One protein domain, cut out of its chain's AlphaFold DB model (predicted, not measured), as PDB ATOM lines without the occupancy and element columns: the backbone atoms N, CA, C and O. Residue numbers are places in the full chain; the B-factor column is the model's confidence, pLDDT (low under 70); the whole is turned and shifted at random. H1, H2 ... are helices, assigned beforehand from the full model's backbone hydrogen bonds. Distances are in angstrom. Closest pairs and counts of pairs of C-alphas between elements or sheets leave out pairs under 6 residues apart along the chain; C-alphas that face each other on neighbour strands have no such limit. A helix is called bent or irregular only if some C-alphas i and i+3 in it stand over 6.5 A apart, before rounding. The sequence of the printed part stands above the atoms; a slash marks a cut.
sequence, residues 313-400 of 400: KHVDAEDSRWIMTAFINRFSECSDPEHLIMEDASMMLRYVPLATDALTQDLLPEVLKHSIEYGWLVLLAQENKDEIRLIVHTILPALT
ATOM      1  N   LYS A 313      16.159  33.839 -43.362       94.31
ATOM      2  CA  LYS A 313      17.632  33.908 -43.359       94.31
ATOM      3  C   LYS A 313      18.218  34.680 -44.537       94.31
ATOM      4  O   LYS A 313      19.435  34.849 -44.607       94.31
ATOM      5  N   HIS A 314      17.365  35.189 -45.419       95.12
ATOM      6  CA  HIS A 314      17.726  36.145 -46.458       95.12
ATOM      7  C   HIS A 314      17.412  37.583 -46.016       95.12
ATOM      8  O   HIS A 314      16.524  37.827 -45.200       95.12
ATOM      9  N   VAL A 315      18.150  38.551 -46.559       94.56
ATOM     10  CA  VAL A 315      17.840  39.987 -46.438       94.56
ATOM     11  C   VAL A 315      16.713  40.390 -47.391       94.56
ATOM     12  O   VAL A 315      15.844  41.177 -47.030       94.56
ATOM     13  N   ASP A 316      16.757  39.868 -48.614       95.81
ATOM     14  CA  ASP A 316      15.828  40.135 -49.708       95.81
ATOM     15  C   ASP A 316      15.904  38.993 -50.742       95.81
ATOM     16  O   ASP A 316      16.710  38.067 -50.605       95.81
ATOM     17  N   ALA A 317      15.088  39.064 -51.796       96.12
ATOM     18  CA  ALA A 317      15.049  38.053 -52.853       96.12
ATOM     19  C   ALA A 317      16.396  37.847 -53.572       96.12
ATOM     20  O   ALA A 317      16.706  36.740 -54.010       96.12
ATOM     21  N   GLU A 318      17.222  38.888 -53.700       95.62
ATOM     22  CA  GLU A 318      18.542  38.752 -54.320       95.62
ATOM     23  C   GLU A 318      19.513  38.015 -53.381       95.62
ATOM     24  O   GLU A 318      20.271  37.169 -53.843       95.62
ATOM     25  N   ASP A 319      19.473  38.270 -52.069       96.31
ATOM     26  CA  ASP A 319      20.239  37.493 -51.080       96.31
ATOM     27  C   ASP A 319      19.820  36.014 -51.067       96.31
ATOM     28  O   ASP A 319      20.686  35.142 -51.088       96.31
ATOM     29  N   SER A 320      18.511  35.726 -51.128       96.88
ATOM     30  CA  SER A 320      17.993  34.355 -51.293       96.88
ATOM     31  C   SER A 320      18.599  33.682 -52.528       96.88
ATOM     32  O   SER A 320      19.143  32.579 -52.449       96.88
ATOM     33  N   ARG A 321      18.601  34.387 -53.668       96.31
ATOM     34  CA  ARG A 321      19.175  33.891 -54.925       96.31
ATOM     35  C   ARG A 321      20.663  33.578 -54.785       96.31
ATOM     36  O   ARG A 321      21.098  32.533 -55.268       96.31
ATOM     37  N   TRP A 322      21.437  34.436 -54.116       95.38
ATOM     38  CA  TRP A 322      22.856  34.181 -53.849       95.38
ATOM     39  C   TRP A 322      23.065  32.952 -52.961       95.38
ATOM     40  O   TRP A 322      23.901  32.117 -53.293       95.38
ATOM     41  N   ILE A 323      22.279  32.792 -51.892       95.94
ATOM     42  CA  ILE A 323      22.351  31.629 -50.994       95.94
ATOM     43  C   ILE A 323      22.046  30.328 -51.748       95.94
ATOM     44  O   ILE A 323      22.820  29.375 -51.670       95.94
ATOM     45  N   MET A 324      20.957  30.294 -52.522       94.88
ATOM     46  CA  MET A 324      20.572  29.112 -53.301       94.88
ATOM     47  C   MET A 324      21.590  28.795 -54.401       94.88
ATOM     48  O   MET A 324      21.922  27.633 -54.616       94.88
ATOM     49  N   THR A 325      22.136  29.815 -55.067       94.19
ATOM     50  CA  THR A 325      23.180  29.629 -56.089       94.19
ATOM     51  C   THR A 325      24.471  29.095 -55.471       94.19
ATOM     52  O   THR A 325      25.084  28.193 -56.031       94.19
ATOM     53  N   ALA A 326      24.878  29.609 -54.307       92.06
ATOM     54  CA  ALA A 326      26.048  29.108 -53.587       92.06
ATOM     55  C   ALA A 326      25.880  27.633 -53.202       92.06
ATOM     56  O   ALA A 326      26.793  26.840 -53.415       92.06
ATOM     57  N   PHE A 327      24.690  27.258 -52.721       91.25
ATOM     58  CA  PHE A 327      24.339  25.860 -52.477       91.25
ATOM     59  C   PHE A 327      24.481  25.020 -53.754       91.25
ATOM     60  O   PHE A 327      25.256  24.069 -53.770       91.25
ATOM     61  N   ILE A 328      23.802  25.398 -54.842       90.94
ATOM     62  CA  ILE A 328      23.840  24.664 -56.118       90.94
ATOM     63  C   ILE A 328      25.282  24.477 -56.608       90.94
ATOM     64  O   ILE A 328      25.675  23.357 -56.928       90.94
ATOM     65  N   ASN A 329      26.088  25.545 -56.616       89.12
ATOM     66  CA  ASN A 329      27.479  25.492 -57.069       89.12
ATOM     67  C   ASN A 329      28.313  24.524 -56.223       89.12
ATOM     68  O   ASN A 329      29.022  23.687 -56.773       89.12
ATOM     69  N   ARG A 330      28.182  24.583 -54.892       84.69
ATOM     70  CA  ARG A 330      28.924  23.705 -53.979       84.69
ATOM     71  C   ARG A 330      28.634  22.227 -54.236       84.69
ATOM     72  O   ARG A 330      29.566  21.430 -54.281       84.69
ATOM     73  N   PHE A 331      27.366  21.859 -54.425       81.25
ATOM     74  CA  PHE A 331      26.999  20.469 -54.716       81.25
ATOM     75  C   PHE A 331      27.307  20.058 -56.159       81.25
ATOM     76  O   PHE A 331      27.596  18.892 -56.398       81.25
ATOM     77  N   SER A 332      27.311  21.000 -57.106       82.88
ATOM     78  CA  SER A 332      27.714  20.739 -58.494       82.88
ATOM     79  C   SER A 332      29.206  20.433 -58.628       82.88
ATOM     80  O   SER A 332      29.602  19.627 -59.466       82.88
ATOM     81  N   GLU A 333      30.044  21.093 -57.828       73.31
ATOM     82  CA  GLU A 333      31.502  20.929 -57.860       73.31
ATOM     83  C   GLU A 333      31.982  19.726 -57.032       73.31
ATOM     84  O   GLU A 333      33.107  19.248 -57.214       73.31
ATOM     85  N   CYS A 334      31.142  19.201 -56.136       65.75
ATOM     86  CA  CYS A 334      31.529  18.111 -55.259       65.75
ATOM     87  C   CYS A 334      31.485  16.760 -55.985       65.75
ATOM     88  O   CYS A 334      30.438  16.140 -56.145       65.75
ATOM     89  N   SER A 335      32.655  16.312 -56.438       55.00
ATOM     90  CA  SER A 335      32.825  15.045 -57.162       55.00
ATOM     91  C   SER A 335      33.145  13.854 -56.245       55.00
ATOM     92  O   SER A 335      33.166  12.722 -56.721       55.00
ATOM     93  N   ASP A 336      33.423  14.104 -54.959       59.59
ATOM     94  CA  ASP A 336      33.896  13.099 -54.002       59.59
ATOM     95  C   ASP A 336      32.906  12.926 -52.830       59.59
ATOM     96  O   ASP A 336      32.745  13.844 -52.019       59.59
ATOM     97  N   PRO A 337      32.243  11.760 -52.721       55.44
ATOM     98  CA  PRO A 337      31.342  11.444 -51.619       55.44
ATOM     99  C   PRO A 337      32.018  11.472 -50.241       55.44
ATOM    100  O   PRO A 337      31.351  11.797 -49.264       55.44
ATOM    101  N   GLU A 338      33.318  11.179 -50.118       57.97
ATOM    102  CA  GLU A 338      33.989  11.087 -48.808       57.97
ATOM    103  C   GLU A 338      34.033  12.431 -48.072       57.97
ATOM    104  O   GLU A 338      33.849  12.491 -46.855       57.97
ATOM    105  N   HIS A 339      34.181  13.530 -48.814       54.56
ATOM    106  CA  HIS A 339      34.157  14.887 -48.263       54.56
ATOM    107  C   HIS A 339      32.768  15.345 -47.809       54.56
ATOM    108  O   HIS A 339      32.654  16.317 -47.068       54.56
ATOM    109  N   LEU A 340      31.726  14.637 -48.235       54.59
ATOM    110  CA  LEU A 340      30.326  14.968 -48.015       54.59
ATOM    111  C   LEU A 340      29.705  14.162 -46.863       54.59
ATOM    112  O   LEU A 340      28.737  14.600 -46.253       54.59
ATOM    113  N   ILE A 341      30.257  13.002 -46.509       56.50
ATOM    114  CA  ILE A 341      29.645  12.076 -45.536       56.50
ATOM    115  C   ILE A 341      29.654  12.610 -44.082       56.50
ATOM    116  O   ILE A 341      28.862  12.153 -43.257       56.50
ATOM    117  N   MET A 342      30.469  13.617 -43.748       53.78
ATOM    118  CA  MET A 342      30.568  14.182 -42.389       53.78
ATOM    119  C   MET A 342      29.631  15.371 -42.149       53.78
ATOM    120  O   MET A 342      30.011  16.471 -42.509       53.78
ATOM    121  N   GLU A 343      28.471  15.207 -41.493       56.16
ATOM    122  CA  GLU A 343      27.574  16.287 -40.981       56.16
ATOM    123  C   GLU A 343      27.194  17.434 -41.975       56.16
ATOM    124  O   GLU A 343      26.347  18.276 -41.655       56.16
ATOM    125  N   ASP A 344      27.705  17.397 -43.215       60.84
ATOM    126  CA  ASP A 344      28.015  18.537 -44.086       60.84
ATOM    127  C   ASP A 344      26.727  19.113 -44.680       60.84
ATOM    128  O   ASP A 344      26.339  20.256 -44.421       60.84
ATOM    129  N   ALA A 345      25.957  18.284 -45.386       58.16
ATOM    130  CA  ALA A 345      24.708  18.760 -45.966       58.16
ATOM    131  C   ALA A 345      23.556  18.852 -44.975       58.16
ATOM    132  O   ALA A 345      22.616  19.591 -45.244       58.16
ATOM    133  N   SER A 346      23.587  18.149 -43.839       66.25
ATOM    134  CA  SER A 346      22.470  18.222 -42.884       66.25
ATOM    135  C   SER A 346      22.243  19.657 -42.394       66.25
ATOM    136  O   SER A 346      21.104  20.112 -42.269       66.25
ATOM    137  N   MET A 347      23.335  20.400 -42.198       70.31
ATOM    138  CA  MET A 347      23.309  21.802 -41.799       70.31
ATOM    139  C   MET A 347      22.866  22.712 -42.950       70.31
ATOM    140  O   MET A 347      22.033  23.598 -42.744       70.31
ATOM    141  N   MET A 348      23.351  22.470 -44.174       74.56
ATOM    142  CA  MET A 348      22.939  23.239 -45.355       74.56
ATOM    143  C   MET A 348      21.456  23.049 -45.686       74.56
ATOM    144  O   MET A 348      20.756  24.025 -45.952       74.56
ATOM    145  N   LEU A 349      20.953  21.818 -45.589       74.75
ATOM    146  CA  LEU A 349      19.553  21.472 -45.832       74.75
ATOM    147  C   LEU A 349      18.610  22.065 -44.782       74.75
ATOM    148  O   LEU A 349      17.444  22.287 -45.076       74.75
ATOM    149  N   ARG A 350      19.094  22.395 -43.579       79.69
ATOM    150  CA  ARG A 350      18.322  23.176 -42.595       79.69
ATOM    151  C   ARG A 350      18.345  24.675 -42.888       79.69
ATOM    152  O   ARG A 350      17.401  25.381 -42.549       79.69
ATOM    153  N   TYR A 351      19.428  25.171 -43.482       87.94
ATOM    154  CA  TYR A 351      19.630  26.596 -43.730       87.94
ATOM    155  C   TYR A 351      18.914  27.098 -44.993       87.94
ATOM    156  O   TYR A 351      18.224  28.115 -44.938       87.94
ATOM    157  N   VAL A 352      19.046  26.389 -46.118       89.62
ATOM    158  CA  VAL A 352      18.521  26.830 -47.426       89.62
ATOM    159  C   VAL A 352      16.996  27.009 -47.449       89.62
ATOM    160  O   VAL A 352      16.546  28.034 -47.970       89.62
ATOM    161  N   PRO A 353      16.176  26.129 -46.841       89.38
ATOM    162  CA  PRO A 353      14.733  26.353 -46.768       89.38
ATOM    163  C   PRO A 353      14.377  27.661 -46.053       89.38
ATOM    164  O   PRO A 353      13.548  28.427 -46.535       89.38
ATOM    165  N   LEU A 354      15.074  27.985 -44.957       91.38
ATOM    166  CA  LEU A 354      14.873  29.236 -44.212       91.38
ATOM    167  C   LEU A 354      15.358  30.474 -44.980       91.38
ATOM    168  O   LEU A 354      14.975  31.600 -44.656       91.38
ATOM    169  N   ALA A 355      16.221  30.282 -45.974       92.50
ATOM    170  CA  ALA A 355      16.712  31.334 -46.848       92.50
ATOM    171  C   ALA A 355      15.861  31.518 -48.111       92.50
ATOM    172  O   ALA A 355      16.078  32.503 -48.806       92.50
ATOM    173  N   THR A 356      14.883  30.651 -48.390       92.50
ATOM    174  CA  THR A 356      14.092  30.700 -49.628       92.50
ATOM    175  C   THR A 356      13.090  31.859 -49.617       92.50
ATOM    176  O   THR A 356      12.269  31.985 -48.710       92.50
ATOM    177  N   ASP A 357      13.136  32.691 -50.657       94.81
ATOM    178  CA  ASP A 357      12.167  33.755 -50.935       94.81
ATOM    179  C   ASP A 357      11.181  33.341 -52.045       94.81
ATOM    180  O   ASP A 357      11.521  32.576 -52.957       94.81
ATOM    181  N   ALA A 358       9.957  33.877 -52.008       92.81
ATOM    182  CA  ALA A 358       8.913  33.579 -52.992       92.81
ATOM    183  C   ALA A 358       9.319  33.918 -54.441       92.81
ATOM    184  O   ALA A 358       8.875  33.251 -55.373       92.81
ATOM    185  N   LEU A 359      10.191  34.909 -54.646       94.38
ATOM    186  CA  LEU A 359      10.693  35.326 -55.961       94.38
ATOM    187  C   LEU A 359      11.900  34.503 -56.450       94.38
ATOM    188  O   LEU A 359      12.478  34.816 -57.491       94.38
ATOM    189  N   THR A 360      12.299  33.475 -55.699       92.88
ATOM    190  CA  THR A 360      13.428  32.586 -56.029       92.88
ATOM    191  C   THR A 360      13.014  31.132 -56.252       92.88
ATOM    192  O   THR A 360      13.852  30.234 -56.302       92.88
ATOM    193  N   GLN A 361      11.710  30.889 -56.424       90.81
ATOM    194  CA  GLN A 361      11.161  29.552 -56.665       90.81
ATOM    195  C   GLN A 361      11.691  28.899 -57.949       90.81
ATOM    196  O   GLN A 361      11.703  27.674 -58.043       90.81
ATOM    197  N   ASP A 362      12.179  29.689 -58.909       94.94
ATOM    198  CA  ASP A 362      12.820  29.201 -60.130       94.94
ATOM    199  C   ASP A 362      14.077  28.357 -59.860       94.94
ATOM    200  O   ASP A 362      14.413  27.498 -60.671       94.94
ATOM    201  N   LEU A 363      14.741  28.554 -58.714       94.19
ATOM    202  CA  LEU A 363      15.928  27.793 -58.317       94.19
ATOM    203  C   LEU A 363      15.612  26.529 -57.502       94.19
ATOM    204  O   LEU A 363      16.489  25.680 -57.335       94.19
ATOM    205  N   LEU A 364      14.382  26.377 -56.997       92.00
ATOM    206  CA  LEU A 364      14.007  25.232 -56.158       92.00
ATOM    207  C   LEU A 364      14.191  23.873 -56.845       92.00
ATOM    208  O   LEU A 364      14.686  22.969 -56.173       92.00
ATOM    209  N   PRO A 365      13.859  23.690 -58.141       93.62
ATOM    210  CA  PRO A 365      14.090  22.411 -58.806       93.62
ATOM    211  C   PRO A 365      15.555  21.961 -58.754       93.62
ATOM    212  O   PRO A 365      15.818  20.795 -58.473       93.62
ATOM    213  N   GLU A 366      16.507  22.878 -58.958       93.38
ATOM    214  CA  GLU A 366      17.938  22.545 -58.945       93.38
ATOM    215  C   GLU A 366      18.450  22.308 -57.518       93.38
ATOM    216  O   GLU A 366      19.205  21.366 -57.277       93.38
ATOM    217  N   VAL A 367      17.976  23.094 -56.541       90.12
ATOM    218  CA  VAL A 367      18.259  22.846 -55.116       90.12
ATOM    219  C   VAL A 367      17.777  21.455 -54.704       90.12
ATOM    220  O   VAL A 367      18.532  20.705 -54.084       90.12
ATOM    221  N   LEU A 368      16.544  21.083 -55.062       88.75
ATOM    222  CA  LEU A 368      15.979  19.769 -54.749       88.75
ATOM    223  C   LEU A 368      16.751  18.648 -55.437       88.75
ATOM    224  O   LEU A 368      17.067  17.651 -54.790       88.75
ATOM    225  N   LYS A 369      17.091  18.815 -56.718       89.38
ATOM    226  CA  LYS A 369      17.882  17.840 -57.473       89.38
ATOM    227  C   LYS A 369      19.204  17.537 -56.768       89.38
ATOM    228  O   LYS A 369      19.437  16.382 -56.424       89.38
ATOM    229  N   HIS A 370      20.009  18.556 -56.468       85.81
ATOM    230  CA  HIS A 370      21.291  18.356 -55.788       85.81
ATOM    231  C   HIS A 370      21.139  17.817 -54.364       85.81
ATOM    232  O   HIS A 370      21.927  16.976 -53.939       85.81
ATOM    233  N   SER A 371      20.099  18.239 -53.639       83.00
ATOM    234  CA  SER A 371      19.796  17.712 -52.302       83.00
ATOM    235  C   SER A 371      19.486  16.211 -52.334       83.00
ATOM    236  O   SER A 371      19.960  15.460 -51.483       83.00
ATOM    237  N   ILE A 372      18.699  15.764 -53.321       82.94
ATOM    238  CA  ILE A 372      18.328  14.357 -53.506       82.94
ATOM    239  C   ILE A 372      19.534  13.539 -53.977       82.94
ATOM    240  O   ILE A 372      19.796  12.481 -53.408       82.94
ATOM    241  N   GLU A 373      20.270  14.016 -54.985       82.75
ATOM    242  CA  GLU A 373      21.488  13.365 -55.489       82.75
ATOM    243  C   GLU A 373      22.491  13.139 -54.356       82.75
ATOM    244  O   GLU A 373      22.949  12.017 -54.141       82.75
ATOM    245  N   TYR A 374      22.749  14.178 -53.563       76.69
ATOM    246  CA  TYR A 374      23.584  14.074 -52.378       76.69
ATOM    247  C   TYR A 374      23.031  13.072 -51.360       76.69
ATOM    248  O   TYR A 374      23.775  12.236 -50.849       76.69
ATOM    249  N   GLY A 375      21.730  13.150 -51.053       75.75
ATOM    250  CA  GLY A 375      21.095  12.252 -50.091       75.75
ATOM    251  C   GLY A 375      21.316  10.788 -50.469       75.75
ATOM    252  O   GLY A 375      21.647   9.975 -49.609       75.75
ATOM    253  N   TRP A 376      21.229  10.466 -51.762       78.62
ATOM    254  CA  TRP A 376      21.560   9.140 -52.275       78.62
ATOM    255  C   TRP A 376      23.041   8.797 -52.153       78.62
ATOM    256  O   TRP A 376      23.344   7.694 -51.708       78.62
ATOM    257  N   LEU A 377      23.956   9.705 -52.504       76.75
ATOM    258  CA  LEU A 377      25.398   9.462 -52.375       76.75
ATOM    259  C   LEU A 377      25.789   9.129 -50.932       76.75
ATOM    260  O   LEU A 377      26.492   8.147 -50.702       76.75
ATOM    261  N   VAL A 378      25.276   9.886 -49.962       72.81
ATOM    262  CA  VAL A 378      25.533   9.626 -48.540       72.81
ATOM    263  C   VAL A 378      24.939   8.291 -48.104       72.81
ATOM    264  O   VAL A 378      25.614   7.523 -47.429       72.81
ATOM    265  N   LEU A 379      23.699   7.979 -48.493       74.50
ATOM    266  CA  LEU A 379      23.075   6.701 -48.136       74.50
ATOM    267  C   LEU A 379      23.801   5.497 -48.746       74.50
ATOM    268  O   LEU A 379      23.899   4.461 -48.096       74.50
ATOM    269  N   LEU A 380      24.293   5.622 -49.980       76.69
ATOM    270  CA  LEU A 380      25.009   4.553 -50.679       76.69
ATOM    271  C   LEU A 380      26.418   4.328 -50.129       76.69
ATOM    272  O   LEU A 380      26.909   3.204 -50.188       76.69
ATOM    273  N   ALA A 381      27.057   5.370 -49.599       72.25
ATOM    274  CA  ALA A 381      28.374   5.265 -48.983       72.25
ATOM    275  C   ALA A 381      28.335   4.710 -47.547       72.25
ATOM    276  O   ALA A 381      29.381   4.422 -46.970       72.25
ATOM    277  N   GLN A 382      27.144   4.566 -46.960       71.69
ATOM    278  CA  GLN A 382      26.965   4.116 -45.586       71.69
ATOM    279  C   GLN A 382      26.661   2.621 -45.509       71.69
ATOM    280  O   GLN A 382      25.670   2.136 -46.049       71.69
ATOM    281  N   GLU A 383      27.490   1.881 -44.773       71.94
ATOM    282  CA  GLU A 383      27.282   0.447 -44.528       71.94
ATOM    283  C   GLU A 383      26.516   0.185 -43.217       71.94
ATOM    284  O   GLU A 383      25.909  -0.875 -43.028       71.94
ATOM    285  N   ASN A 384      26.498   1.167 -42.307       76.94
ATOM    286  CA  ASN A 384      25.883   1.054 -40.990       76.94
ATOM    287  C   ASN A 384      24.392   1.438 -41.015       76.94
ATOM    288  O   ASN A 384      24.009   2.587 -41.241       76.94
ATOM    289  N   LYS A 385      23.522   0.471 -40.703       73.88
ATOM    290  CA  LYS A 385      22.059   0.655 -40.692       73.88
ATOM    291  C   LYS A 385      21.568   1.699 -39.687       73.88
ATOM    292  O   LYS A 385      20.533   2.319 -39.939       73.88
ATOM    293  N   ASP A 386      22.263   1.889 -38.569       72.50
ATOM    294  CA  ASP A 386      21.863   2.872 -37.558       72.50
ATOM    295  C   ASP A 386      22.234   4.300 -37.985       72.50
ATOM    296  O   ASP A 386      21.444   5.226 -37.792       72.50
ATOM    297  N   GLU A 387      23.362   4.469 -38.680       67.38
ATOM    298  CA  GLU A 387      23.749   5.743 -39.303       67.38
ATOM    299  C   GLU A 387      22.809   6.105 -40.454       67.38
ATOM    300  O   GLU A 387      22.320   7.233 -40.515       67.38
ATOM    301  N   ILE A 388      22.441   5.130 -41.294       69.31
ATOM    302  CA  ILE A 388      21.418   5.309 -42.335       69.31
ATOM    303  C   ILE A 388      20.106   5.822 -41.728       69.31
ATOM    304  O   ILE A 388      19.517   6.773 -42.241       69.31
ATOM    305  N   ARG A 389      19.639   5.234 -40.618       67.94
ATOM    306  CA  ARG A 389      18.415   5.690 -39.939       67.94
ATOM    307  C   ARG A 389      18.539   7.125 -39.434       67.94
ATOM    308  O   ARG A 389      17.602   7.900 -39.613       67.94
ATOM    309  N   LEU A 390      19.672   7.485 -38.833       67.25
ATOM    310  CA  LEU A 390      19.930   8.843 -38.350       67.25
ATOM    311  C   LEU A 390      19.936   9.865 -39.500       67.25
ATOM    312  O   LEU A 390      19.328  10.933 -39.386       67.25
ATOM    313  N   ILE A 391      20.567   9.517 -40.622       66.12
ATOM    314  CA  ILE A 391      20.628  10.341 -41.833       66.12
ATOM    315  C   ILE A 391      19.230  10.535 -42.417       66.12
ATOM    316  O   ILE A 391      18.823  11.672 -42.651       66.12
ATOM    317  N   VAL A 392      18.456   9.457 -42.580       67.94
ATOM    318  CA  VAL A 392      17.069   9.536 -43.065       67.94
ATOM    319  C   VAL A 392      16.235  10.431 -42.150       67.94
ATOM    320  O   VAL A 392      15.567  11.336 -42.638       67.94
ATOM    321  N   HIS A 393      16.323  10.267 -40.829       67.44
ATOM    322  CA  HIS A 393      15.601  11.124 -39.883       67.44
ATOM    323  C   HIS A 393      16.035  12.595 -39.908       67.44
ATOM    324  O   HIS A 393      15.272  13.451 -39.467       67.44
ATOM    325  N   THR A 394      17.226  12.900 -40.421       63.59
ATOM    326  CA  THR A 394      17.754  14.266 -40.495       63.59
ATOM    327  C   THR A 394      17.444  14.940 -41.831       63.59
ATOM    328  O   THR A 394      17.114  16.124 -41.846       63.59
ATOM    329  N   ILE A 395      17.533  14.200 -42.939       63.53
ATOM    330  CA  ILE A 395      17.314  14.712 -44.297       63.53
ATOM    331  C   ILE A 395      15.821  14.799 -44.618       63.53
ATOM    332  O   ILE A 395      15.384  15.800 -45.179       63.53
ATOM    333  N   LEU A 396      15.021  13.790 -44.252       63.97
ATOM    334  CA  LEU A 396      13.608  13.733 -44.645       63.97
ATOM    335  C   LEU A 396      12.802  14.955 -44.163       63.97
ATOM    336  O   LEU A 396      12.097  15.529 -44.986       63.97
ATOM    337  N   PRO A 397      12.942  15.423 -42.902       63.78
ATOM    338  CA  PRO A 397      12.240  16.621 -42.439       63.78
ATOM    339  C   PRO A 397      12.697  17.922 -43.107       63.78
ATOM    340  O   PRO A 397      12.003  18.921 -42.997       63.78
ATOM    341  N   ALA A 398      13.870  17.942 -43.746       55.84
ATOM    342  CA  ALA A 398      14.355  19.106 -44.486       55.84
ATOM    343  C   ALA A 398      13.818  19.158 -45.930       55.84
ATOM    344  O   ALA A 398      13.938  20.187 -46.591       55.84
ATOM    345  N   LEU A 399      13.246  18.051 -46.421       53.72
ATOM    346  CA  LEU A 399      12.673  17.916 -47.765       53.72
ATOM    347  C   LEU A 399      11.135  18.001 -47.787       53.72
ATOM    348  O   LEU A 399      10.555  18.066 -48.871       53.72
ATOM    349  N   THR A 400      10.485  17.966 -46.619       48.19
ATOM    350  CA  THR A 400       9.028  18.097 -46.420       48.19
ATOM    351  C   THR A 400       8.689  19.448 -45.824       48.19
ATOM    352  O   THR A 400       7.694  20.055 -46.276       48.19
TER     353      THR A 400
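Overview. This is residues 313 to 400 of the 400 residues of an uncharacterized protein of Rhizoctonia solani AG-3 Rhs1AP (UniProt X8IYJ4). Four helices run lengthwise in an elongated up-and-down bundle, each running against the one before it in the chain. H3, the longest, runs along most of the bundle's length; H1 packs on it, H4 packs on its residues 368 to 379, and H2 closes the round by packing on both H1 and H4, which are themselves apart. The printed part has 88 residues, with four named helices in the order H1, H2, H3, H4 and no named strand; its class is all helix. The whole is compact, with a radius of gyration of the C-alphas of 13.3 A and spans of 41 by 25 by 18 A.

Arrangement. Start with H3, residues 358 to 381, which has a kink of 46 degrees near residue 365. It is irregular, with C-alphas 359 and 362 7.7 A apart, and its line is a rough one. H1, residues 317 to 333, touches H3 at a shallow tilt of 26 degrees, the same way; look at Ile 328 and Val 367, whose C-alphas, the closest, are 6.0 A apart. H4, residues 385 to 399, touches residues 368 to 379 of H3 at a shallow tilt of 5 degrees, opposite ways; the two form a helical hairpin, and their closest C-alphas, of Leu 379 and Ile 388, are 6.2 A apart. H2, residues 344 to 355, forms a helical hairpin with H1, at a shallow tilt of 21 degrees. H2 touches H1 at residues 320 to 327 alone, and the closest C-alphas, of Ser 320 and Ala 355, are 5.5 A apart. H2 also touches residues 394 to 399 of H4, the same way at a shallow tilt of 15 degrees, with the closest C-alphas, of Leu 349 and Ala 398, 5.9 A apart. H2 and H3 are close but not clearly touching: the closest C-alphas, of Leu 349 and Ser 371, are 7.5 A apart. Each O i to N i+4 pair is within hydrogen-bond range in H1; in H2 it is 5 of 8, in H3 15 of 20 and in H4 9 of 11.

Along the chain. Find C-alpha 358 at (8.913, 33.579, -52.992); from there H3 runs 34.6 A to C-alpha 381 at (28.374, 5.265, -48.983). H1 runs 24.3 A from C-alpha 317 to C-alpha 333, and H2 17.3 A from C-alpha 344 to C-alpha 355. H4 runs 20.9 A and ends at C-alpha 399 at (12.673, 17.916, -47.765).

Size, cuts and confidence. The two C-alphas farthest apart, of Asp 316 and Glu 383, stand 41.6 A from each other. The printed part has no cut and ends at residue 400, the chain's last. The links H2 to H3 and H3 to H4 are tight, and H1 to H2, 10 residues, is short. The mean pLDDT of the printed part is 78.6; residues 334 to 346 and 387 to 400 are under 70.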